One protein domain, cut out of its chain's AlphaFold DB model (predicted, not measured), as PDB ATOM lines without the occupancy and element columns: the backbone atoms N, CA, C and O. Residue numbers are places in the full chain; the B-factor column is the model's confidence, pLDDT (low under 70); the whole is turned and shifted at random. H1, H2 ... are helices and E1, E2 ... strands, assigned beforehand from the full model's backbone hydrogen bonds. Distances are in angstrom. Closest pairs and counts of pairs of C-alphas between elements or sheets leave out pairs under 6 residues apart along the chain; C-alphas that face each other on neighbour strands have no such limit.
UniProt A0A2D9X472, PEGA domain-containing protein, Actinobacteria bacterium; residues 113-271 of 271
ATOM      1  N   LYS A 113      -3.404 -37.895  53.116       79.19
ATOM      2  CA  LYS A 113      -4.298 -39.013  52.829       79.19
ATOM      3  C   LYS A 113      -3.703 -39.821  51.677       79.19
ATOM      4  O   LYS A 113      -3.202 -39.235  50.726       79.19
ATOM      5  N   GLY A 114      -3.814 -41.139  51.746       73.81
ATOM      6  CA  GLY A 114      -3.464 -42.004  50.631       73.81
ATOM      7  C   GLY A 114      -4.370 -41.836  49.403       73.81
ATOM      8  O   GLY A 114      -5.512 -41.372  49.510       73.81
ATOM      9  N   ASP A 115      -3.862 -42.226  48.234       87.19
ATOM     10  CA  ASP A 115      -4.524 -42.002  46.940       87.19
ATOM     11  C   ASP A 115      -5.524 -43.110  46.582       87.19
ATOM     12  O   ASP A 115      -6.476 -42.879  45.830       87.19
ATOM     13  N   LEU A 116      -5.336 -44.320  47.124       86.94
ATOM     14  CA  LEU A 116      -6.191 -45.477  46.862       86.94
ATOM     15  C   LEU A 116      -7.274 -45.590  47.933       86.94
ATOM     16  O   LEU A 116      -6.983 -45.746  49.112       86.94
ATOM     17  N   GLY A 117      -8.535 -45.585  47.516       87.75
ATOM     18  CA  GLY A 117      -9.690 -45.752  48.385       87.75
ATOM     19  C   GLY A 117     -10.477 -47.028  48.097       87.75
ATOM     20  O   GLY A 117     -10.756 -47.333  46.939       87.75
ATOM     21  N   LEU A 118     -10.906 -47.734  49.142       87.56
ATOM     22  CA  LEU A 118     -11.812 -48.886  49.069       87.56
ATOM     23  C   LEU A 118     -13.011 -48.675  49.990       87.56
ATOM     24  O   LEU A 118     -12.867 -48.205  51.115       87.56
ATOM     25  N   GLY A 119     -14.206 -49.041  49.547       89.25
ATOM     26  CA  GLY A 119     -15.415 -48.773  50.305       89.25
ATOM     27  C   GLY A 119     -16.672 -49.422  49.759       89.25
ATOM     28  O   GLY A 119     -16.624 -50.321  48.924       89.25
ATOM     29  N   PHE A 120     -17.809 -48.910  50.217       91.25
ATOM     30  CA  PHE A 120     -19.136 -49.320  49.774       91.25
ATOM     31  C   PHE A 120     -19.863 -48.141  49.135       91.25
ATOM     32  O   PHE A 120     -19.774 -47.006  49.609       91.25
ATOM     33  N   TYR A 121     -20.595 -48.427  48.066       91.88
ATOM     34  CA  TYR A 121     -21.520 -47.516  47.419       91.88
ATOM     35  C   TYR A 121     -22.928 -48.085  47.542       91.88
ATOM     36  O   TYR A 121     -23.237 -49.116  46.946       91.88
ATOM     37  N   MET A 122     -23.755 -47.431  48.352       90.75
ATOM     38  CA  MET A 122     -25.141 -47.815  48.581       90.75
ATOM     39  C   MET A 122     -26.042 -46.757  47.975       90.75
ATOM     40  O   MET A 122     -26.062 -45.614  48.427       90.75
ATOM     41  N   ALA A 123     -26.799 -47.141  46.965       87.56
ATOM     42  CA  ALA A 123     -27.702 -46.254  46.272       87.56
ATOM     43  C   ALA A 123     -29.039 -46.971  46.058       87.56
ATOM     44  O   ALA A 123     -29.070 -47.986  45.375       87.56
ATOM     45  N   PRO A 124     -30.143 -46.502  46.664       78.00
ATOM     46  CA  PRO A 124     -31.438 -47.172  46.531       78.00
ATOM     47  C   PRO A 124     -32.041 -47.070  45.128       78.00
ATOM     48  O   PRO A 124     -32.784 -47.949  44.717       78.00
ATOM     49  N   THR A 125     -31.745 -45.982  44.414       70.69
ATOM     50  CA  THR A 125     -32.291 -45.685  43.080       70.69
ATOM     51  C   THR A 125     -31.297 -45.968  41.950       70.69
ATOM     52  O   THR A 125     -31.521 -45.570  40.812       70.69
ATOM     53  N   SER A 126     -30.165 -46.604  42.263       75.50
ATOM     54  CA  SER A 126     -29.156 -47.019  41.286       75.50
ATOM     55  C   SER A 126     -28.458 -48.302  41.743       75.50
ATOM     56  O   SER A 126     -28.766 -48.858  42.795       75.50
ATOM     57  N   LEU A 127     -27.522 -48.804  40.947       85.94
ATOM     58  CA  LEU A 127     -26.807 -50.031  41.268       85.94
ATOM     59  C   LEU A 127     -25.793 -49.800  42.403       85.94
ATOM     60  O   LEU A 127     -24.970 -48.883  42.366       85.94
ATOM     61  N   SER A 128     -25.860 -50.657  43.423       89.06
ATOM     62  CA  SER A 128     -24.988 -50.624  44.603       89.06
ATOM     63  C   SER A 128     -23.830 -51.619  44.471       89.06
ATOM     64  O   SER A 128     -23.927 -52.607  43.746       89.06
ATOM     65  N   GLY A 129     -22.733 -51.397  45.195       91.81
ATOM     66  CA  GLY A 129     -21.599 -52.321  45.169       91.81
ATOM     67  C   GLY A 129     -20.390 -51.887  45.991       91.81
ATOM     68  O   GLY A 129     -20.436 -50.933  46.771       91.81
ATOM     69  N   LEU A 130     -19.284 -52.603  45.799       93.31
ATOM     70  CA  LEU A 130     -17.972 -52.196  46.286       93.31
ATOM     71  C   LEU A 130     -17.467 -51.019  45.463       93.31
ATOM     72  O   LEU A 130     -17.602 -50.983  44.242       93.31
ATOM     73  N   LYS A 131     -16.869 -50.055  46.151       94.06
ATOM     74  CA  LYS A 131     -16.331 -48.831  45.577       94.06
ATOM     75  C   LYS A 131     -14.818 -48.861  45.686       94.06
ATOM     76  O   LYS A 131     -14.289 -48.842  46.791       94.06
ATOM     77  N   LEU A 132     -14.135 -48.838  44.554       94.00
ATOM     78  CA  LEU A 132     -12.719 -48.496  44.488       94.00
ATOM     79  C   LEU A 132     -12.597 -47.071  43.971       94.00
ATOM     80  O   LEU A 132     -13.389 -46.632  43.137       94.00
ATOM     81  N   SER A 133     -11.626 -46.327  44.472       94.44
ATOM     82  CA  SER A 133     -11.306 -45.006  43.954       94.44
ATOM     83  C   SER A 133      -9.818 -44.768  43.940       94.44
ATOM     84  O   SER A 133      -9.124 -45.219  44.843       94.44
ATOM     85  N   TYR A 134      -9.365 -43.998  42.970       93.88
ATOM     86  CA  TYR A 134      -7.990 -43.559  42.880       93.88
ATOM     87  C   TYR A 134      -7.967 -42.064  42.571       93.88
ATOM     88  O   TYR A 134      -8.584 -41.622  41.595       93.88
ATOM     89  N   ASP A 135      -7.331 -41.293  43.448       90.06
ATOM     90  CA  ASP A 135      -7.231 -39.840  43.335       90.06
ATOM     91  C   ASP A 135      -6.050 -39.478  42.411       90.06
ATOM     92  O   ASP A 135      -4.904 -39.812  42.691       90.06
ATOM     93  N   ILE A 136      -6.336 -38.805  41.291       88.12
ATOM     94  CA  ILE A 136      -5.355 -38.284  40.323       88.12
ATOM     95  C   ILE A 136      -5.626 -36.789  40.148       88.12
ATOM     96  O   ILE A 136      -6.424 -36.411  39.298       88.12
ATOM     97  N   ASP A 137      -5.000 -35.926  40.945       79.31
ATOM     98  CA  ASP A 137      -5.291 -34.480  40.956       79.31
ATOM     99  C   ASP A 137      -5.405 -33.868  39.536       79.31
ATOM    100  O   ASP A 137      -4.483 -34.033  38.729       79.31
ATOM    101  N   PRO A 138      -6.522 -33.192  39.178       81.00
ATOM    102  CA  PRO A 138      -7.699 -32.817  39.989       81.00
ATOM    103  C   PRO A 138      -8.893 -33.795  39.936       81.00
ATOM    104  O   PRO A 138     -10.006 -33.461  40.348       81.00
ATOM    105  N   LEU A 139      -8.704 -34.992  39.392       91.75
ATOM    106  CA  LEU A 139      -9.745 -35.967  39.090       91.75
ATOM    107  C   LEU A 139      -9.602 -37.266  39.892       91.75
ATOM    108  O   LEU A 139      -8.595 -37.955  39.854       91.75
ATOM    109  N   THR A 140     -10.676 -37.706  40.524       93.94
ATOM    110  CA  THR A 140     -10.762 -39.042  41.109       93.94
ATOM    111  C   THR A 140     -11.501 -39.975  40.165       93.94
ATOM    112  O   THR A 140     -12.663 -39.739  39.819       93.94
ATOM    113  N   ILE A 141     -10.861 -41.084  39.811       96.44
ATOM    114  CA  ILE A 141     -11.513 -42.189  39.109       96.44
ATOM    115  C   ILE A 141     -12.131 -43.101  40.163       96.44
ATOM    116  O   ILE A 141     -11.483 -43.452  41.147       96.44
ATOM    117  N   GLN A 142     -13.394 -43.480  39.993       95.94
ATOM    118  CA  GLN A 142     -14.078 -44.421  40.876       95.94
ATOM    119  C   GLN A 142     -14.657 -45.563  40.058       95.94
ATOM    120  O   GLN A 142     -15.244 -45.331  39.005       95.94
ATOM    121  N   THR A 143     -14.540 -46.783  40.563       96.00
ATOM    122  CA  THR A 143     -15.215 -47.944  39.992       96.00
ATOM    123  C   THR A 143     -16.161 -48.539  41.016       96.00
ATOM    124  O   THR A 143     -15.780 -48.741  42.171       96.00
ATOM    125  N   ILE A 144     -17.388 -48.819  40.591       94.81
ATOM    126  CA  ILE A 144     -18.395 -49.504  41.401       94.81
ATOM    127  C   ILE A 144     -18.543 -50.899  40.826       94.81
ATOM    128  O   ILE A 144     -18.773 -51.037  39.627       94.81
ATOM    129  N   PHE A 145     -18.391 -51.926  41.649       94.81
ATOM    130  CA  PHE A 145     -18.534 -53.296  41.186       94.81
ATOM    131  C   PHE A 145     -19.182 -54.193  42.232       94.81
ATOM    132  O   PHE A 145     -18.963 -54.054  43.435       94.81
ATOM    133  N   TRP A 146     -19.969 -55.151  41.766       94.50
ATOM    134  CA  TRP A 146     -20.468 -56.247  42.583       94.50
ATOM    135  C   TRP A 146     -20.650 -57.475  41.704       94.50
ATOM    136  O   TRP A 146     -21.122 -57.373  40.576       94.50
ATOM    137  N   LEU A 147     -20.284 -58.642  42.217       93.25
ATOM    138  CA  LEU A 147     -20.507 -59.907  41.534       93.25
ATOM    139  C   LEU A 147     -21.030 -60.915  42.549       93.25
ATOM    140  O   LEU A 147     -20.383 -61.185  43.557       93.25
ATOM    141  N   SER A 148     -22.199 -61.476  42.269       90.06
ATOM    142  CA  SER A 148     -22.776 -62.579  43.026       90.06
ATOM    143  C   SER A 148     -23.435 -63.551  42.060       90.06
ATOM    144  O   SER A 148     -24.190 -63.150  41.178       90.06
ATOM    145  N   GLN A 149     -23.140 -64.837  42.211       89.88
ATOM    146  CA  GLN A 149     -23.725 -65.886  41.393       89.88
ATOM    147  C   GLN A 149     -24.119 -67.063  42.280       89.88
ATOM    148  O   GLN A 149     -23.326 -67.554  43.081       89.88
ATOM    149  N   SER A 150     -25.354 -67.512  42.112       89.38
ATOM    150  CA  SER A 150     -25.914 -68.721  42.697       89.38
ATOM    151  C   SER A 150     -26.560 -69.573  41.597       89.38
ATOM    152  O   SER A 150     -26.582 -69.190  40.427       89.38
ATOM    153  N   ASN A 151     -27.115 -70.731  41.962       87.94
ATOM    154  CA  ASN A 151     -27.818 -71.600  41.012       87.94
ATOM    155  C   ASN A 151     -29.096 -70.961  40.442       87.94
ATOM    156  O   ASN A 151     -29.576 -71.392  39.397       87.94
ATOM    157  N   THR A 152     -29.666 -69.977  41.137       84.31
ATOM    158  CA  THR A 152     -30.954 -69.357  40.793       84.31
ATOM    159  C   THR A 152     -30.849 -67.863  40.524       84.31
ATOM    160  O   THR A 152     -31.820 -67.265  40.071       84.31
ATOM    161  N   SER A 153     -29.697 -67.250  40.796       84.69
ATOM    162  CA  SER A 153     -29.498 -65.817  40.619       84.69
ATOM    163  C   SER A 153     -28.103 -65.475  40.118       84.69
ATOM    164  O   SER A 153     -27.106 -66.069  40.527       84.69
ATOM    165  N   ARG A 154     -28.027 -64.475  39.247       89.81
ATOM    166  CA  ARG A 154     -26.794 -63.859  38.772       89.81
ATOM    167  C   ARG A 154     -26.950 -62.353  38.908       89.81
ATOM    168  O   ARG A 154     -27.868 -61.776  38.344       89.81
ATOM    169  N   TYR A 155     -26.052 -61.742  39.660       91.38
ATOM    170  CA  TYR A 155     -26.000 -60.309  39.884       91.38
ATOM    171  C   TYR A 155     -24.605 -59.827  39.510       91.38
ATOM    172  O   TYR A 155     -23.613 -60.224  40.127       91.38
ATOM    173  N   PHE A 156     -24.529 -58.971  38.507       94.50
ATOM    174  CA  PHE A 156     -23.311 -58.276  38.136       94.50
ATOM    175  C   PHE A 156     -23.582 -56.783  38.117       94.50
ATOM    176  O   PHE A 156     -24.588 -56.347  37.572       94.50
ATOM    177  N   VAL A 157     -22.673 -56.012  38.693       94.94
ATOM    178  CA  VAL A 157     -22.624 -54.557  38.597       94.94
ATOM    179  C   VAL A 157     -21.193 -54.177  38.277       94.94
ATOM    180  O   VAL A 157     -20.257 -54.683  38.899       94.94
ATOM    181  N   GLY A 158     -21.030 -53.280  37.318       95.88
ATOM    182  CA  GLY A 158     -19.755 -52.710  36.925       95.88
ATOM    183  C   GLY A 158     -19.963 -51.298  36.404       95.88
ATOM    184  O   GLY A 158     -20.736 -51.079  35.479       95.88
ATOM    185  N   GLY A 159     -19.272 -50.326  36.981       95.12
ATOM    186  CA  GLY A 159     -19.389 -48.933  36.582       95.12
ATOM    187  C   GLY A 159     -18.111 -48.157  36.801       95.12
ATOM    188  O   GLY A 159     -17.290 -48.513  37.646       95.12
ATOM    189  N   ILE A 160     -17.969 -47.076  36.045       96.88
ATOM    190  CA  ILE A 160     -16.869 -46.124  36.144       96.88
ATOM    191  C   ILE A 160     -17.424 -44.718  36.332       96.88
ATOM    192  O   ILE A 160     -18.450 -44.341  35.765       96.88
ATOM    193  N   ARG A 161     -16.748 -43.932  37.164       95.62
ATOM    194  CA  ARG A 161     -17.112 -42.555  37.465       95.62
ATOM    195  C   ARG A 161     -15.872 -41.683  37.509       95.62
ATOM    196  O   ARG A 161     -14.829 -42.095  38.010       95.62
ATOM    197  N   PHE A 162     -16.027 -40.457  37.042       96.69
ATOM    198  CA  PHE A 162     -15.009 -39.419  37.037       96.69
ATOM    199  C   PHE A 162     -15.502 -38.283  37.920       96.69
ATOM    200  O   PHE A 162     -16.530 -37.675  37.625       96.69
ATOM    201  N   ILE A 163     -14.814 -38.041  39.031       95.50
ATOM    202  CA  ILE A 163     -15.250 -37.135  40.094       95.50
ATOM    203  C   ILE A 163     -14.219 -36.030  40.277       95.50
ATOM    204  O   ILE A 163     -13.040 -36.311  40.431       95.50
ATOM    205  N   ASN A 164     -14.664 -34.781  40.315       93.75
ATOM    206  CA  ASN A 164     -13.831 -33.627  40.617       93.75
ATOM    207  C   ASN A 164     -14.251 -33.025  41.965       93.75
ATOM    208  O   ASN A 164     -15.429 -32.719  42.176       93.75
ATOM    209  N   TYR A 165     -13.285 -32.846  42.864       89.81
ATOM    210  CA  TYR A 165     -13.481 -32.206  44.162       89.81
ATOM    211  C   TYR A 165     -13.139 -30.714  44.063       89.81
ATOM    212  O   TYR A 165     -11.995 -30.354  43.808       89.81
ATOM    213  N   PHE A 166     -14.113 -29.833  44.303       83.56
ATOM    214  CA  PHE A 166     -13.971 -28.397  44.007       83.56
ATOM    215  C   PHE A 166     -14.082 -27.469  45.225       83.56
ATOM    216  O   PHE A 166     -13.834 -26.268  45.109       83.56
ATOM    217  N   ASN A 167     -14.451 -27.973  46.407       76.94
ATOM    218  CA  ASN A 167     -14.480 -27.160  47.624       76.94
ATOM    219  C   ASN A 167     -14.137 -28.005  48.849       76.94
ATOM    220  O   ASN A 167     -14.945 -28.823  49.285       76.94
ATOM    221  N   ASN A 168     -12.948 -27.781  49.403       80.06
ATOM    222  CA  ASN A 168     -12.439 -28.496  50.569       80.06
ATOM    223  C   ASN A 168     -12.427 -27.546  51.771       80.06
ATOM    224  O   ASN A 168     -11.866 -26.451  51.693       80.06
ATOM    225  N   GLN A 169     -13.041 -27.953  52.875       72.25
ATOM    226  CA  GLN A 169     -13.121 -27.169  54.103       72.25
ATOM    227  C   GLN A 169     -12.696 -28.016  55.294       72.25
ATOM    228  O   GLN A 169     -13.132 -29.153  55.461       72.25
ATOM    229  N   TYR A 170     -11.844 -27.446  56.136       63.84
ATOM    230  CA  TYR A 170     -11.413 -28.061  57.379       63.84
ATOM    231  C   TYR A 170     -12.119 -27.378  58.540       63.84
ATOM    232  O   TYR A 170     -11.962 -26.176  58.737       63.84
ATOM    233  N   THR A 171     -12.910 -28.128  59.298       65.94
ATOM    234  CA  THR A 171     -13.643 -27.625  60.462       65.94
ATOM    235  C   THR A 171     -13.142 -28.286  61.742       65.94
ATOM    236  O   THR A 171     -12.381 -29.258  61.717       65.94
ATOM    237  N   LYS A 172     -13.616 -27.784  62.888       62.75
ATOM    238  CA  LYS A 172     -13.327 -28.329  64.222       62.75
ATOM    239  C   LYS A 172     -13.577 -29.840  64.326       62.75
ATOM    240  O   LYS A 172     -12.816 -30.548  64.977       62.75
ATOM    241  N   HIS A 173     -14.632 -30.337  63.679       66.62
ATOM    242  CA  HIS A 173     -15.089 -31.722  63.834       66.62
ATOM    243  C   HIS A 173     -14.916 -32.570  62.573       66.62
ATOM    244  O   HIS A 173     -14.908 -33.799  62.668       66.62
ATOM    245  N   THR A 174     -14.769 -31.938  61.407       71.31
ATOM    246  CA  THR A 174     -14.772 -32.634  60.118       71.31
ATOM    247  C   THR A 174     -13.773 -32.046  59.133       71.31
ATOM    248  O   THR A 174     -13.582 -30.835  59.060       71.31
ATOM    249  N   LEU A 175     -13.165 -32.910  58.329       79.19
ATOM    250  CA  LEU A 175     -12.620 -32.530  57.028       79.19
ATOM    251  C   LEU A 175     -13.722 -32.785  56.003       79.19
ATOM    252  O   LEU A 175     -14.208 -33.907  55.928       79.19
ATOM    253  N   PHE A 176     -14.124 -31.767  55.252       83.25
ATOM    254  CA  PHE A 176     -15.264 -31.787  54.339       83.25
ATOM    255  C   PHE A 176     -14.822 -31.468  52.908       83.25
ATOM    256  O   PHE A 176     -13.984 -30.592  52.696       83.25
ATOM    257  N   ARG A 177     -15.393 -32.158  51.920       88.12
ATOM    258  CA  ARG A 177     -15.113 -31.956  50.495       88.12
ATOM    259  C   ARG A 177     -16.403 -32.038  49.691       88.12
ATOM    260  O   ARG A 177     -17.135 -33.015  49.815       88.12
ATOM    261  N   LEU A 178     -16.649 -31.064  48.825       90.38
ATOM    262  CA  LEU A 178     -17.700 -31.143  47.812       90.38
ATOM    263  C   LEU A 178     -17.135 -31.663  46.503       90.38
ATOM    264  O   LEU A 178     -16.026 -31.287  46.109       90.38
ATOM    265  N   TYR A 179     -17.926 -32.476  45.818       93.31
ATOM    266  CA  TYR A 179     -17.576 -32.997  44.513       93.31
ATOM    267  C   TYR A 179     -18.767 -33.082  43.569       93.31
ATOM    268  O   TYR A 179     -19.927 -33.162  43.977       93.31
ATOM    269  N   SER A 180     -18.446 -33.088  42.283       95.38
ATOM    270  CA  SER A 180     -19.372 -33.401  41.203       95.38
ATOM    271  C   SER A 180     -18.645 -34.202  40.132       95.38
ATOM    272  O   SER A 180     -17.419 -34.306  40.157       95.38
ATOM    273  N   GLY A 181     -19.377 -34.812  39.213       95.25
ATOM    274  CA  GLY A 181     -18.753 -35.598  38.168       95.25
ATOM    275  C   GLY A 181     -19.739 -36.223  37.212       95.25
ATOM    276  O   GLY A 181     -20.883 -35.788  37.109       95.25
ATOM    277  N   LEU A 182     -19.265 -37.261  36.533       96.62
ATOM    278  CA  LEU A 182     -20.021 -38.050  35.571       96.62
ATOM    279  C   LEU A 182     -19.775 -39.532  35.832       96.62
ATOM    280  O   LEU A 182     -18.663 -39.933  36.179       96.62
ATOM    281  N   GLY A 183     -20.816 -40.342  35.691       95.62
ATOM    282  CA  GLY A 183     -20.771 -41.770  35.949       95.62
ATOM    283  C   GLY A 183     -21.560 -42.569  34.932       95.62
ATOM    284  O   GLY A 183     -22.583 -42.106  34.436       95.62
ATOM    285  N   TYR A 184     -21.082 -43.776  34.666       96.38
ATOM    286  CA  TYR A 184     -21.811 -44.795  33.931       96.38
ATOM    287  C   TYR A 184     -21.705 -46.116  34.690       96.38
ATOM    288  O   TYR A 184     -20.597 -46.566  34.994       96.38
ATOM    289  N   ILE A 185     -22.843 -46.722  35.021       94.88
ATOM    290  CA  ILE A 185     -22.914 -47.994  35.740       94.88
ATOM    291  C   ILE A 185     -23.787 -48.956  34.951       94.88
ATOM    292  O   ILE A 185     -24.916 -48.634  34.610       94.88
ATOM    293  N   TYR A 186     -23.259 -50.138  34.683       95.81
ATOM    294  CA  TYR A 186     -23.959 -51.243  34.051       95.81
ATOM    295  C   TYR A 186     -24.264 -52.320  35.092       95.81
ATOM    296  O   TYR A 186     -23.422 -52.624  35.943       95.81
ATOM    297  N   GLY A 187     -25.438 -52.932  34.994       94.56
ATOM    298  CA  GLY A 187     -25.832 -54.073  35.803       94.56
ATOM    299  C   GLY A 187     -26.573 -55.132  35.001       94.56
ATOM    300  O   GLY A 187     -27.340 -54.818  34.099       94.56
ATOM    301  N   ASP A 188     -26.346 -56.392  35.357       93.06
ATOM    302  CA  ASP A 188     -27.138 -57.547  34.931       93.06
ATOM    303  C   ASP A 188     -27.724 -58.199  36.187       93.06
ATOM    304  O   ASP A 188     -27.003 -58.778  37.010       93.06
ATOM    305  N   LEU A 189     -29.036 -58.034  36.343       90.06
ATOM    306  CA  LEU A 189     -29.832 -58.467  37.478       90.06
ATOM    307  C   LEU A 189     -30.738 -59.620  37.042       90.06
ATOM    308  O   LEU A 189     -31.882 -59.418  36.634       90.06
ATOM    309  N   ASN A 190     -30.231 -60.851  37.116       89.88
ATOM    310  CA  ASN A 190     -30.935 -62.060  36.679       89.88
ATOM    311  C   ASN A 190     -31.445 -61.975  35.226       89.88
ATOM    312  O   ASN A 190     -32.559 -62.410  34.935       89.88
ATOM    313  N   GLY A 191     -30.651 -61.404  34.316       86.00
ATOM    314  CA  GLY A 191     -31.019 -61.211  32.913       86.00
ATOM    315  C   GLY A 191     -31.762 -59.905  32.625       86.00
ATOM    316  O   GLY A 191     -31.989 -59.602  31.456       86.00
ATOM    317  N   THR A 192     -32.110 -59.119  33.649       90.44
ATOM    318  CA  THR A 192     -32.559 -57.733  33.465       90.44
ATOM    319  C   THR A 192     -31.332 -56.839  33.417       90.44
ATOM    320  O   THR A 192     -30.612 -56.719  34.407       90.44
ATOM    321  N   ILE A 193     -31.073 -56.238  32.261       93.25
ATOM    322  CA  ILE A 193     -29.957 -55.311  32.092       93.25
ATOM    323  C   ILE A 193     -30.426 -53.923  32.512       93.25
ATOM    324  O   ILE A 193     -31.481 -53.476  32.069       93.25
ATOM    325  N   GLU A 194     -29.631 -53.252  33.339       93.12
ATOM    326  CA  GLU A 194     -29.831 -51.864  33.754       93.12
ATOM    327  C   GLU A 194     -28.574 -51.051  33.448       93.12
ATOM    328  O   GLU A 194     -27.449 -51.483  33.717       93.12
ATOM    329  N   THR A 195     -28.753 -49.863  32.885       94.38
ATOM    330  CA  THR A 195     -27.669 -48.913  32.639       94.38
ATOM    331  C   THR A 195     -28.012 -47.562  33.224       94.38
ATOM    332  O   THR A 195     -29.040 -46.982  32.889       94.38
ATOM    333  N   ASN A 196     -27.113 -47.039  34.053       93.50
ATOM    334  CA  ASN A 196     -27.296 -45.790  34.770       93.50
ATOM    335  C   ASN A 196     -26.255 -44.780  34.306       93.50
ATOM    336  O   ASN A 196     -25.056 -44.972  34.523       93.50
ATOM    337  N   THR A 197     -26.713 -43.681  33.720       95.38
ATOM    338  CA  THR A 197     -25.890 -42.500  33.453       95.38
ATOM    339  C   THR A 197     -26.154 -41.463  34.532       95.38
ATOM    340  O   THR A 197     -27.296 -41.069  34.763       95.38
ATOM    341  N   GLU A 198     -25.105 -41.011  35.212       94.25
ATOM    342  CA  GLU A 198     -25.236 -40.248  36.450       94.25
ATOM    343  C   GLU A 198     -24.424 -38.951  36.430       94.25
ATOM    344  O   GLU A 198     -23.249 -38.943  36.063       94.25
ATOM    345  N   ILE A 199     -25.023 -37.872  36.937       95.69
ATOM    346  CA  ILE A 199     -24.350 -36.612  37.272       95.69
ATOM    347  C   ILE A 199     -24.412 -36.436  38.796       95.69
ATOM    348  O   ILE A 199     -25.361 -35.837  39.315       95.69
ATOM    349  N   PRO A 200     -23.460 -37.015  39.548       93.56
ATOM    350  CA  PRO A 200     -23.407 -36.892  40.999       93.56
ATOM    351  C   PRO A 200     -23.066 -35.473  41.468       93.56
ATOM    352  O   PRO A 200     -22.220 -34.788  40.896       93.56
ATOM    353  N   PHE A 201     -23.662 -35.099  42.595       93.88
ATOM    354  CA  PHE A 201     -23.290 -33.987  43.457       93.88
ATOM    355  C   PHE A 201     -23.231 -34.515  44.885       93.88
ATOM    356  O   PHE A 201     -24.248 -34.915  45.454       93.88
ATOM    357  N   GLY A 202     -22.040 -34.550  45.468       91.31
ATOM    358  CA  GLY A 202     -21.858 -35.168  46.769       91.31
ATOM    359  C   GLY A 202     -20.942 -34.397  47.693       91.31
ATOM    360  O   GLY A 202     -20.182 -33.514  47.299       91.31
ATOM    361  N   ALA A 203     -21.053 -34.770  48.957       89.81
ATOM    362  CA  ALA A 203     -20.194 -34.338  50.031       89.81
ATOM    363  C   ALA A 203     -19.468 -35.559  50.594       89.81
ATOM    364  O   ALA A 203     -20.093 -36.573  50.902       89.81
ATOM    365  N   GLU A 204     -18.151 -35.465  50.730       89.75
ATOM    366  CA  GLU A 204     -17.308 -36.436  51.421       89.75
ATOM    367  C   GLU A 204     -16.796 -35.795  52.713       89.75
ATOM    368  O   GLU A 204     -16.375 -34.637  52.709       89.75
ATOM    369  N   PHE A 205     -16.835 -36.518  53.828       86.62
ATOM    370  CA  PHE A 205     -16.350 -36.018  55.103       86.62
ATOM    371  C   PHE A 205     -15.622 -37.079  55.927       86.62
ATOM    372  O   PHE A 205     -16.015 -38.241  55.970       86.62
ATOM    373  N   LYS A 206     -14.566 -36.656  56.621       81.88
ATOM    374  CA  LYS A 206     -13.833 -37.439  57.625       81.88
ATOM    375  C   LYS A 206     -14.103 -36.848  59.002       81.88
ATOM    376  O   LYS A 206     -13.934 -35.643  59.199       81.88
ATOM    377  N   LEU A 207     -14.521 -37.691  59.943       74.62
ATOM    378  CA  LEU A 207     -14.700 -37.314  61.346       74.62
ATOM    379  C   LEU A 207     -13.333 -37.213  62.030       74.62
ATOM    380  O   LEU A 207     -12.456 -38.039  61.794       74.62
ATOM    381  N   ARG A 208     -13.147 -36.178  62.855       64.56
ATOM    382  CA  ARG A 208     -11.846 -35.865  63.470       64.56
ATOM    383  C   ARG A 208     -11.728 -36.260  64.935       64.56
ATOM    384  O   ARG A 208     -10.623 -36.423  65.435       64.56
ATOM    385  N   GLN A 209     -12.850 -36.382  65.633       59.19
ATOM    386  CA  GLN A 209     -12.848 -36.864  67.008       59.19
ATOM    387  C   GLN A 209     -12.927 -38.385  66.990       59.19
ATOM    388  O   GLN A 209     -13.779 -38.937  66.293       59.19
ATOM    389  N   GLN A 210     -12.085 -39.044  67.794       54.41
ATOM    390  CA  GLN A 210     -12.395 -40.386  68.279       54.41
ATOM    391  C   GLN A 210     -13.780 -40.293  68.910       54.41
ATOM    392  O   GLN A 210     -13.942 -39.702  69.982       54.41
ATOM    393  N   LEU A 211     -14.795 -40.790  68.202       56.97
ATOM    394  CA  LEU A 211     -16.130 -40.860  68.767       56.97
ATOM    395  C   LEU A 211     -16.009 -41.672  70.066       56.97
ATOM    396  O   LEU A 211     -15.316 -42.698  70.072       56.97
ATOM    397  N   PRO A 212     -16.599 -41.200  71.178       57.00
ATOM    398  CA  PRO A 212     -16.499 -41.899  72.447       57.00
ATOM    399  C   PRO A 212     -16.960 -43.337  72.236       57.00
ATOM    400  O   PRO A 212     -18.047 -43.565  71.704       57.00
ATOM    401  N   LYS A 213     -16.105 -44.299  72.602       60.12
ATOM    402  CA  LYS A 213     -16.398 -45.714  72.379       60.12
ATOM    403  C   LYS A 213     -17.768 -46.047  72.956       60.12
ATOM    404  O   LYS A 213     -18.082 -45.635  74.075       60.12
ATOM    405  N   ALA A 214     -18.571 -46.804  72.212       66.31
ATOM    406  CA  ALA A 214     -19.876 -47.205  72.713       66.31
ATOM    407  C   ALA A 214     -19.695 -47.980  74.041       66.31
ATOM    408  O   ALA A 214     -18.775 -48.803  74.134       66.31
ATOM    409  N   PRO A 215     -20.528 -47.729  75.072       71.44
ATOM    410  CA  PRO A 215     -20.390 -48.367  76.383       71.44
ATOM    411  C   PRO A 215     -20.385 -49.895  76.275       71.44
ATOM    412  O   PRO A 215     -21.072 -50.437  75.416       71.44
ATOM    413  N   ILE A 216     -19.695 -50.613  77.169       69.50
ATOM    414  CA  ILE A 216     -19.607 -52.093  77.128       69.50
ATOM    415  C   ILE A 216     -20.989 -52.768  77.034       69.50
ATOM    416  O   ILE A 216     -21.161 -53.734  76.297       69.50
ATOM    417  N   TRP A 217     -22.008 -52.202  77.685       66.56
ATOM    418  CA  TRP A 217     -23.387 -52.701  77.630       66.56
ATOM    419  C   TRP A 217     -24.028 -52.625  76.235       66.56
ATOM    420  O   TRP A 217     -24.903 -53.426  75.919       66.56
ATOM    421  N   SER A 218     -23.570 -51.722  75.364       63.59
ATOM    422  CA  SER A 218     -24.047 -51.640  73.978       63.59
ATOM    423  C   SER A 218     -23.684 -52.880  73.155       63.59
ATOM    424  O   SER A 218     -24.444 -53.254  72.266       63.59
ATOM    425  N   TYR A 219     -22.600 -53.583  73.504       59.00
ATOM    426  CA  TYR A 219     -22.245 -54.859  72.878       59.00
ATOM    427  C   TYR A 219     -23.197 -55.995  73.266       59.00
ATOM    428  O   TYR A 219     -23.312 -56.963  72.525       59.00
ATOM    429  N   LEU A 220     -23.890 -55.887  74.404       62.97
ATOM    430  CA  LEU A 220     -24.870 -56.881  74.847       62.97
ATOM    431  C   LEU A 220     -26.238 -56.682  74.181       62.97
ATOM    432  O   LEU A 220     -26.947 -57.656  73.955       62.97
ATOM    433  N   ILE A 221     -26.601 -55.438  73.849       62.81
ATOM    434  CA  ILE A 221     -27.932 -55.084  73.322       62.81
ATOM    435  C   ILE A 221     -27.916 -54.935  71.789       62.81
ATOM    436  O   ILE A 221     -28.867 -55.320  71.116       62.81
ATOM    437  N   PHE A 222     -26.820 -54.425  71.220       53.97
ATOM    438  CA  PHE A 222     -26.666 -54.134  69.791       53.97
ATOM    439  C   PHE A 222     -25.279 -54.562  69.280       53.97
ATOM    440  O   PHE A 222     -24.581 -53.787  68.630       53.97
ATOM    441  N   SER A 223     -24.869 -55.796  69.592       59.34
ATOM    442  CA  SER A 223     -23.508 -56.335  69.407       59.34
ATOM    443  C   SER A 223     -22.817 -55.944  68.094       59.34
ATOM    444  O   SER A 223     -21.728 -55.372  68.122       59.34
ATOM    445  N   TYR A 224     -23.450 -56.192  66.947       55.22
ATOM    446  CA  TYR A 224     -22.868 -55.907  65.632       55.22
ATOM    447  C   TYR A 224     -22.834 -54.406  65.299       55.22
ATOM    448  O   TYR A 224     -21.876 -53.941  64.686       55.22
ATOM    449  N   MET A 225     -23.831 -53.628  65.738       60.69
ATOM    450  CA  MET A 225     -23.860 -52.177  65.521       60.69
ATOM    451  C   MET A 225     -22.870 -51.448  66.432       60.69
ATOM    452  O   MET A 225     -22.199 -50.527  65.982       60.69
ATOM    453  N   ALA A 226     -22.732 -51.875  67.688       58.81
ATOM    454  CA  ALA A 226     -21.758 -51.340  68.635       58.81
ATOM    455  C   ALA A 226     -20.318 -51.666  68.215       58.81
ATOM    456  O   ALA A 226     -19.428 -50.822  68.333       58.81
ATOM    457  N   LEU A 227     -20.086 -52.868  67.677       57.28
ATOM    458  CA  LEU A 227     -18.799 -53.260  67.110       57.28
ATOM    459  C   LEU A 227     -18.486 -52.462  65.835       57.28
ATOM    460  O   LEU A 227     -17.397 -51.903  65.724       57.28
ATOM    461  N   GLY A 228     -19.463 -52.319  64.934       59.44
ATOM    462  CA  GLY A 228     -19.358 -51.463  63.750       59.44
ATOM    463  C   GLY A 228     -19.060 -50.007  64.108       59.44
ATOM    464  O   GLY A 228     -18.110 -49.437  63.588       59.44
ATOM    465  N   TYR A 229     -19.794 -49.429  65.060       63.34
ATOM    466  CA  TYR A 229     -19.587 -48.063  65.547       63.34
ATOM    467  C   TYR A 229     -18.178 -47.850  66.112       63.34
ATOM    468  O   TYR A 229     -17.516 -46.875  65.771       63.34
ATOM    469  N   ASN A 230     -17.684 -48.773  66.940       57.53
ATOM    470  CA  ASN A 230     -16.357 -48.653  67.545       57.53
ATOM    471  C   ASN A 230     -15.208 -48.841  66.540       57.53
ATOM    472  O   ASN A 230     -14.179 -48.172  66.664       57.53
ATOM    473  N   LEU A 231     -15.383 -49.697  65.528       57.09
ATOM    474  CA  LEU A 231     -14.456 -49.794  64.394       57.09
ATOM    475  C   LEU A 231     -14.463 -48.490  63.577       57.09
ATOM    476  O   LEU A 231     -13.416 -47.911  63.315       57.09
ATOM    477  N   MET A 232     -15.646 -47.966  63.262       57.34
ATOM    478  CA  MET A 232     -15.844 -46.729  62.489       57.34
ATOM    479  C   MET A 232     -15.319 -45.468  63.206       57.34
ATOM    480  O   MET A 232     -14.919 -44.503  62.559       57.34
ATOM    481  N   ALA A 233     -15.296 -45.479  64.542       54.56
ATOM    482  CA  ALA A 233     -14.856 -44.379  65.402       54.56
ATOM    483  C   ALA A 233     -13.330 -44.230  65.544       54.56
ATOM    484  O   ALA A 233     -12.873 -43.228  66.095       54.56
ATOM    485  N   SER A 234     -12.545 -45.232  65.130       51.91
ATOM    486  CA  SER A 234     -11.120 -45.343  65.487       51.91
ATOM    487  C   SER A 234     -10.163 -45.520  64.306       51.91
ATOM    488  O   SER A 234      -8.952 -45.539  64.516       51.91
ATOM    489  N   ILE A 235     -10.679 -45.623  63.079       62.53
ATOM    490  CA  ILE A 235      -9.873 -45.897  61.888       62.53
ATOM    491  C   ILE A 235      -9.460 -44.582  61.217       62.53
ATOM    492  O   ILE A 235     -10.264 -43.905  60.567       62.53
ATOM    493  N   ASP A 236      -8.183 -44.235  61.365       62.69
ATOM    494  CA  ASP A 236      -7.582 -43.115  60.653       62.69
ATOM    495  C   ASP A 236      -7.507 -43.429  59.151       62.69
ATOM    496  O   ASP A 236      -6.954 -44.452  58.760       62.69
ATOM    497  N   GLY A 237      -8.133 -42.591  58.318       68.75
ATOM    498  CA  GLY A 237      -8.273 -42.815  56.868       68.75
ATOM    499  C   GLY A 237      -9.690 -43.168  56.400       68.75
ATOM    500  O   GLY A 237      -9.919 -43.285  55.197       68.75
ATOM    501  N   LEU A 238     -10.661 -43.284  57.313       79.88
ATOM    502  CA  LEU A 238     -12.065 -43.519  56.968       79.88
ATOM    503  C   LEU A 238     -12.805 -42.214  56.620       79.88
ATOM    504  O   LEU A 238     -12.840 -41.259  57.398       79.88
ATOM    505  N   PHE A 239     -13.437 -42.200  55.453       87.25
ATOM    506  CA  PHE A 239     -14.280 -41.126  54.942       87.25
ATOM    507  C   PHE A 239     -15.691 -41.650  54.698       87.25
ATOM    508  O   PHE A 239     -15.898 -42.789  54.285       87.25
ATOM    509  N   TYR A 240     -16.664 -40.778  54.902       87.44
ATOM    510  CA  TYR A 240     -18.070 -41.007  54.613       87.44
ATOM    511  C   TYR A 240     -18.468 -40.112  53.456       87.44
ATOM    512  O   TYR A 240     -17.920 -39.023  53.301       87.44
ATOM    513  N   PHE A 241     -19.429 -40.538  52.650       90.94
ATOM    514  CA  PHE A 241     -20.019 -39.651  51.663       90.94
ATOM    515  C   PHE A 241     -21.533 -39.768  51.650       90.94
ATOM    516  O   PHE A 241     -22.103 -40.836  51.877       90.94
ATOM    517  N   VAL A 242     -22.161 -38.640  51.349       91.00
ATOM    518  CA  VAL A 242     -23.569 -38.546  50.981       91.00
ATOM    519  C   VAL A 242     -23.617 -37.866  49.629       91.00
ATOM    520  O   VAL A 242     -22.895 -36.903  49.370       91.00
ATOM    521  N   GLU A 243     -24.440 -38.396  48.747       92.44
ATOM    522  CA  GLU A 243     -24.503 -37.998  47.359       92.44
ATOM    523  C   GLU A 243     -25.953 -37.903  46.917       92.44
ATOM    524  O   GLU A 243     -26.788 -38.751  47.229       92.44
ATOM    525  N   THR A 244     -26.231 -36.860  46.153       93.12
ATOM    526  CA  THR A 244     -27.426 -36.754  45.332       93.12
ATOM    527  C   THR A 244     -27.007 -36.476  43.890       93.12
ATOM    528  O   THR A 244     -25.822 -36.508  43.564       93.12
ATOM    529  N   GLY A 245     -27.949 -36.257  42.987       91.62
ATOM    530  CA  GLY A 245     -27.647 -35.878  41.614       91.62
ATOM    531  C   GLY A 245     -28.686 -36.366  40.635       91.62
ATOM    532  O   GLY A 245     -29.703 -36.923  41.032       91.62
ATOM    533  N   LEU A 246     -28.416 -36.151  39.355       94.19
ATOM    534  CA  LEU A 246     -29.280 -36.632  38.285       94.19
ATOM    535  C   LEU A 246     -28.866 -38.048  37.896       94.19
ATOM    536  O   LEU A 246     -27.674 -38.349  37.825       94.19
ATOM    537  N   THR A 247     -29.848 -38.903  37.647       94.19
ATOM    538  CA  THR A 247     -29.648 -40.235  37.081       94.19
ATOM    539  C   THR A 247     -30.646 -40.472  35.959       94.19
ATOM    540  O   THR A 247     -31.805 -40.062  36.054       94.19
ATOM    541  N   LEU A 248     -30.168 -41.126  34.909       94.19
ATOM    542  CA  LEU A 248     -30.955 -41.731  33.849       94.19
ATOM    543  C   LEU A 248     -30.673 -43.231  33.900       94.19
ATOM    544  O   LEU A 248     -29.542 -43.644  33.651       94.19
ATOM    545  N   THR A 249     -31.685 -44.003  34.255       92.19
ATOM    546  CA  THR A 249     -31.682 -45.460  34.301       92.19
ATOM    547  C   THR A 249     -32.502 -45.965  33.128       92.19
ATOM    548  O   THR A 249     -33.683 -45.636  33.019       92.19
ATOM    549  N   GLU A 250     -31.866 -46.757  32.277       92.88
ATOM    550  CA  GLU A 250     -32.503 -47.492  31.187       92.88
ATOM    551  C   GLU A 250     -32.443 -48.979  31.523       92.88
ATOM    552  O   GLU A 250     -31.387 -49.487  31.917       92.88
ATOM    553  N   SER A 251     -33.565 -49.676  31.387       91.06
ATOM    554  CA  SER A 251     -33.673 -51.096  31.692       91.06
ATOM    555  C   SER A 251     -34.243 -51.874  30.515       91.06
ATOM    556  O   SER A 251     -35.102 -51.403  29.780       91.06
ATOM    557  N   THR A 252     -33.832 -53.134  30.364       90.94
ATOM    558  CA  THR A 252     -34.521 -54.060  29.445       90.94
ATOM    559  C   THR A 252     -35.967 -54.335  29.856       90.94
ATOM    560  O   THR A 252     -36.747 -54.827  29.043       90.94
ATOM    561  N   ASN A 253     -36.320 -54.062  31.115       87.31
ATOM    562  CA  ASN A 253     -37.699 -54.015  31.570       87.31
ATOM    563  C   ASN A 253     -38.130 -52.550  31.699       87.31
ATOM    564  O   ASN A 253     -37.823 -51.920  32.704       87.31
ATOM    565  N   ASN A 254     -38.852 -52.029  30.705       82.50
ATOM    566  CA  ASN A 254     -39.210 -50.605  30.615       82.50
ATOM    567  C   ASN A 254     -39.950 -50.054  31.853       82.50
ATOM    568  O   ASN A 254     -39.923 -48.852  32.095       82.50
ATOM    569  N   ASP A 255     -40.594 -50.906  32.661       82.19
ATOM    570  CA  ASP A 255     -41.222 -50.488  33.925       82.19
ATOM    571  C   ASP A 255     -40.197 -49.972  34.960       82.19
ATOM    572  O   ASP A 255     -40.564 -49.271  35.904       82.19
ATOM    573  N   ASN A 256     -38.916 -50.304  34.777       81.50
ATOM    574  CA  ASN A 256     -37.799 -49.895  35.629       81.50
ATOM    575  C   ASN A 256     -37.043 -48.664  35.091       81.50
ATOM    576  O   ASN A 256     -36.071 -48.235  35.719       81.50
ATOM    577  N   ASP A 257     -37.459 -48.091  33.956       88.19
ATOM    578  CA  ASP A 257     -36.848 -46.868  33.434       88.19
ATOM    579  C   ASP A 257     -37.074 -45.708  34.413       88.19
ATOM    580  O   ASP A 257     -38.186 -45.451  34.884       88.19
ATOM    581  N   TYR A 258     -36.009 -44.974  34.729       89.81
ATOM    582  CA  TYR A 258     -36.071 -43.895  35.710       89.81
ATOM    583  C   TYR A 258     -35.217 -42.706  35.292       89.81
ATOM    584  O   TYR A 258     -34.022 -42.822  35.058       89.81
ATOM    585  N   THR A 259     -35.818 -41.519  35.261       92.69
ATOM    586  CA  THR A 259     -35.088 -40.255  35.127       92.69
ATOM    587  C   THR A 259     -35.432 -39.370  36.307       92.69
ATOM    588  O   THR A 259     -36.595 -39.022  36.510       92.69
ATOM    589  N   GLY A 260     -34.433 -38.975  37.089       91.62
ATOM    590  CA  GLY A 260     -34.697 -38.119  38.235       91.62
ATOM    591  C   GLY A 260     -33.526 -37.966  39.181       91.62
ATOM    592  O   GLY A 260     -32.362 -37.987  38.780       91.62
ATOM    593  N   LEU A 261     -33.863 -37.762  40.452       91.00
ATOM    594  CA  LEU A 261     -32.884 -37.579  41.509       91.00
ATOM    595  C   LEU A 261     -32.426 -38.927  42.047       91.00
ATOM    596  O   LEU A 261     -33.234 -39.766  42.437       91.00
ATOM    597  N   LYS A 262     -31.115 -39.099  42.152       90.38
ATOM    598  CA  LYS A 262     -30.542 -40.193  42.923       90.38
ATOM    599  C   LYS A 262     -30.180 -39.765  44.330       90.38
ATOM    600  O   LYS A 262     -29.904 -38.594  44.602       90.38
ATOM    601  N   PHE A 263     -30.120 -40.765  45.194       90.38
ATOM    602  CA  PHE A 263     -29.500 -40.673  46.502       90.38
ATOM    603  C   PHE A 263     -28.531 -41.833  46.656       90.38
ATOM    604  O   PHE A 263     -28.860 -42.973  46.331       90.38
ATOM    605  N   ALA A 264     -27.342 -41.535  47.153       89.94
ATOM    606  CA  ALA A 264     -26.369 -42.540  47.514       89.94
ATOM    607  C   ALA A 264     -25.642 -42.136  48.790       89.94
ATOM    608  O   ALA A 264     -25.461 -40.959  49.102       89.94
ATOM    609  N   LEU A 265     -25.218 -43.137  49.539       92.56
ATOM    610  CA  LEU A 265     -24.397 -42.975  50.719       92.56
ATOM    611  C   LEU A 265     -23.372 -44.093  50.771       92.56
ATOM    612  O   LEU A 265     -23.510 -45.139  50.133       92.56
ATOM    613  N   GLY A 266     -22.326 -43.876  51.543       87.69
ATOM    614  CA  GLY A 266     -21.351 -44.918  51.756       87.69
ATOM    615  C   GLY A 266     -20.163 -44.453  52.557       87.69
ATOM    616  O   GLY A 266     -20.113 -43.344  53.092       87.69
ATOM    617  N   LEU A 267     -19.197 -45.349  52.621       88.12
ATOM    618  CA  LEU A 267     -17.954 -45.167  53.344       88.12
ATOM    619  C   LEU A 267     -16.803 -45.631  52.473       88.12
ATOM    620  O   LEU A 267     -16.988 -46.474  51.594       88.12
ATOM    621  N   LYS A 268     -15.628 -45.070  52.712       87.94
ATOM    622  CA  LYS A 268     -14.414 -45.343  51.963       87.94
ATOM    623  C   LYS A 268     -13.212 -45.171  52.876       87.94
ATOM    624  O   LYS A 268     -13.068 -44.140  53.520       87.94
ATOM    625  N   TYR A 269     -12.355 -46.170  52.911       83.38
ATOM    626  CA  TYR A 269     -11.067 -46.133  53.576       83.38
ATOM    627  C   TYR A 269      -9.971 -45.836  52.555       83.38
ATOM    628  O   TYR A 269      -9.953 -46.486  51.512       83.38
ATOM    629  N   TYR A 270      -9.097 -44.871  52.840       80.38
ATOM    630  CA  TYR A 270      -7.932 -44.569  52.007       80.38
ATOM    631  C   TYR A 270      -6.663 -45.189  52.606       80.38
ATOM    632  O   TYR A 270      -6.433 -45.042  53.807       80.38
ATOM    633  N   PHE A 271      -5.885 -45.866  51.757       75.31
ATOM    634  CA  PHE A 271      -4.600 -46.505  52.062       75.31
ATOM    635  C   PHE A 271      -3.438 -45.598  51.697       75.31
ATOM    636  O   PHE A 271      -3.422 -45.155  50.525       75.31
TER     637      PHE A 271
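What this domain is: This is residues 113 to 271 of the 271 residues of the protein "PEGA domain-containing protein" of Actinobacteria bacterium (UniProt A0A2D9X472). Eight strands, E1 to E8, ring one axis as a closed barrel, with long strands that bend sharply on one part of its wall and shorter ones, E1 and E2, on another. Between E6 and E7 the backbone leads away from one end of the barrel through two small helices, H1 and H2, with H1 clear of the wall. The printed part has 159 residues, with eight named strands and two named helices in the order E1 E2 E3 E4 E5 E6 H1 H2 E7 E8. The neighbour strands are antiparallel round the ring, and the class is mostly strand. The whole is compact, with a radius of gyration of the C-alphas of 17.4 A and spans of 48 by 41 by 26 A.

Where its parts are: E1, residues 116 to 122, begins at C-alpha 116 (-6.191, -45.477, 46.862). E2 is residues 129 to 136 and E3 residues 139 to 149, 33.1 A long. E4, residues 154 to 170, is the longest strand at 43.2 A. E5, residues 174 to 189, measures 37.5 A, and E6, residues 192 to 207, 38.9 A. H1 is residues 218 to 221; H2, residues 223 to 232, begins at C-alpha 223 (-23.508, -56.335, 69.407). E7, residues 238 to 251, spans 34.1 A. E8, residues 258 to 270, spans 32.5 A and ends at C-alpha 270 (-7.932, -44.569, 52.007).

How they stand to each other: Round the barrel run E1 to E8 in chain order and back to E1. E1 to E6 form a meander, each strand the antiparallel neighbour of the one before. In the hairpin of E4 and E5, N 156 and O 188 are 2.9 A apart, within hydrogen-bond range. E4 bends by 78 degrees at residue 166, and E5 by 77 degrees at residue 181. E6 and E7 are antiparallel at 157 degrees, with N 199 and O 246 at 2.8 A. E8 and E1 close the ring, antiparallel at 139 degrees, with N 118 and O 269 at 2.8 A. H2 is only just on the barrel, with 5 pairs of C-alphas within 10 A; H1 is not on it. H1 and H2 touch only at the corner, the C-alphas of Tyr 219 and Ala 226 being closest at 5.5 A. Every O i to N i+4 pair in H2 is within hydrogen-bond range; H1 is too short for such a pair.

The domain as a whole: The C-alphas farthest apart, those of Asn 151 and Lys 172, are 51.2 A apart. The printed part has no cut and no long link, and ends at the chain's last residue, 271. The mean pLDDT of the printed part is 83.3; residues 170 to 173, 208 to 214 and 216 to 237 are under 70.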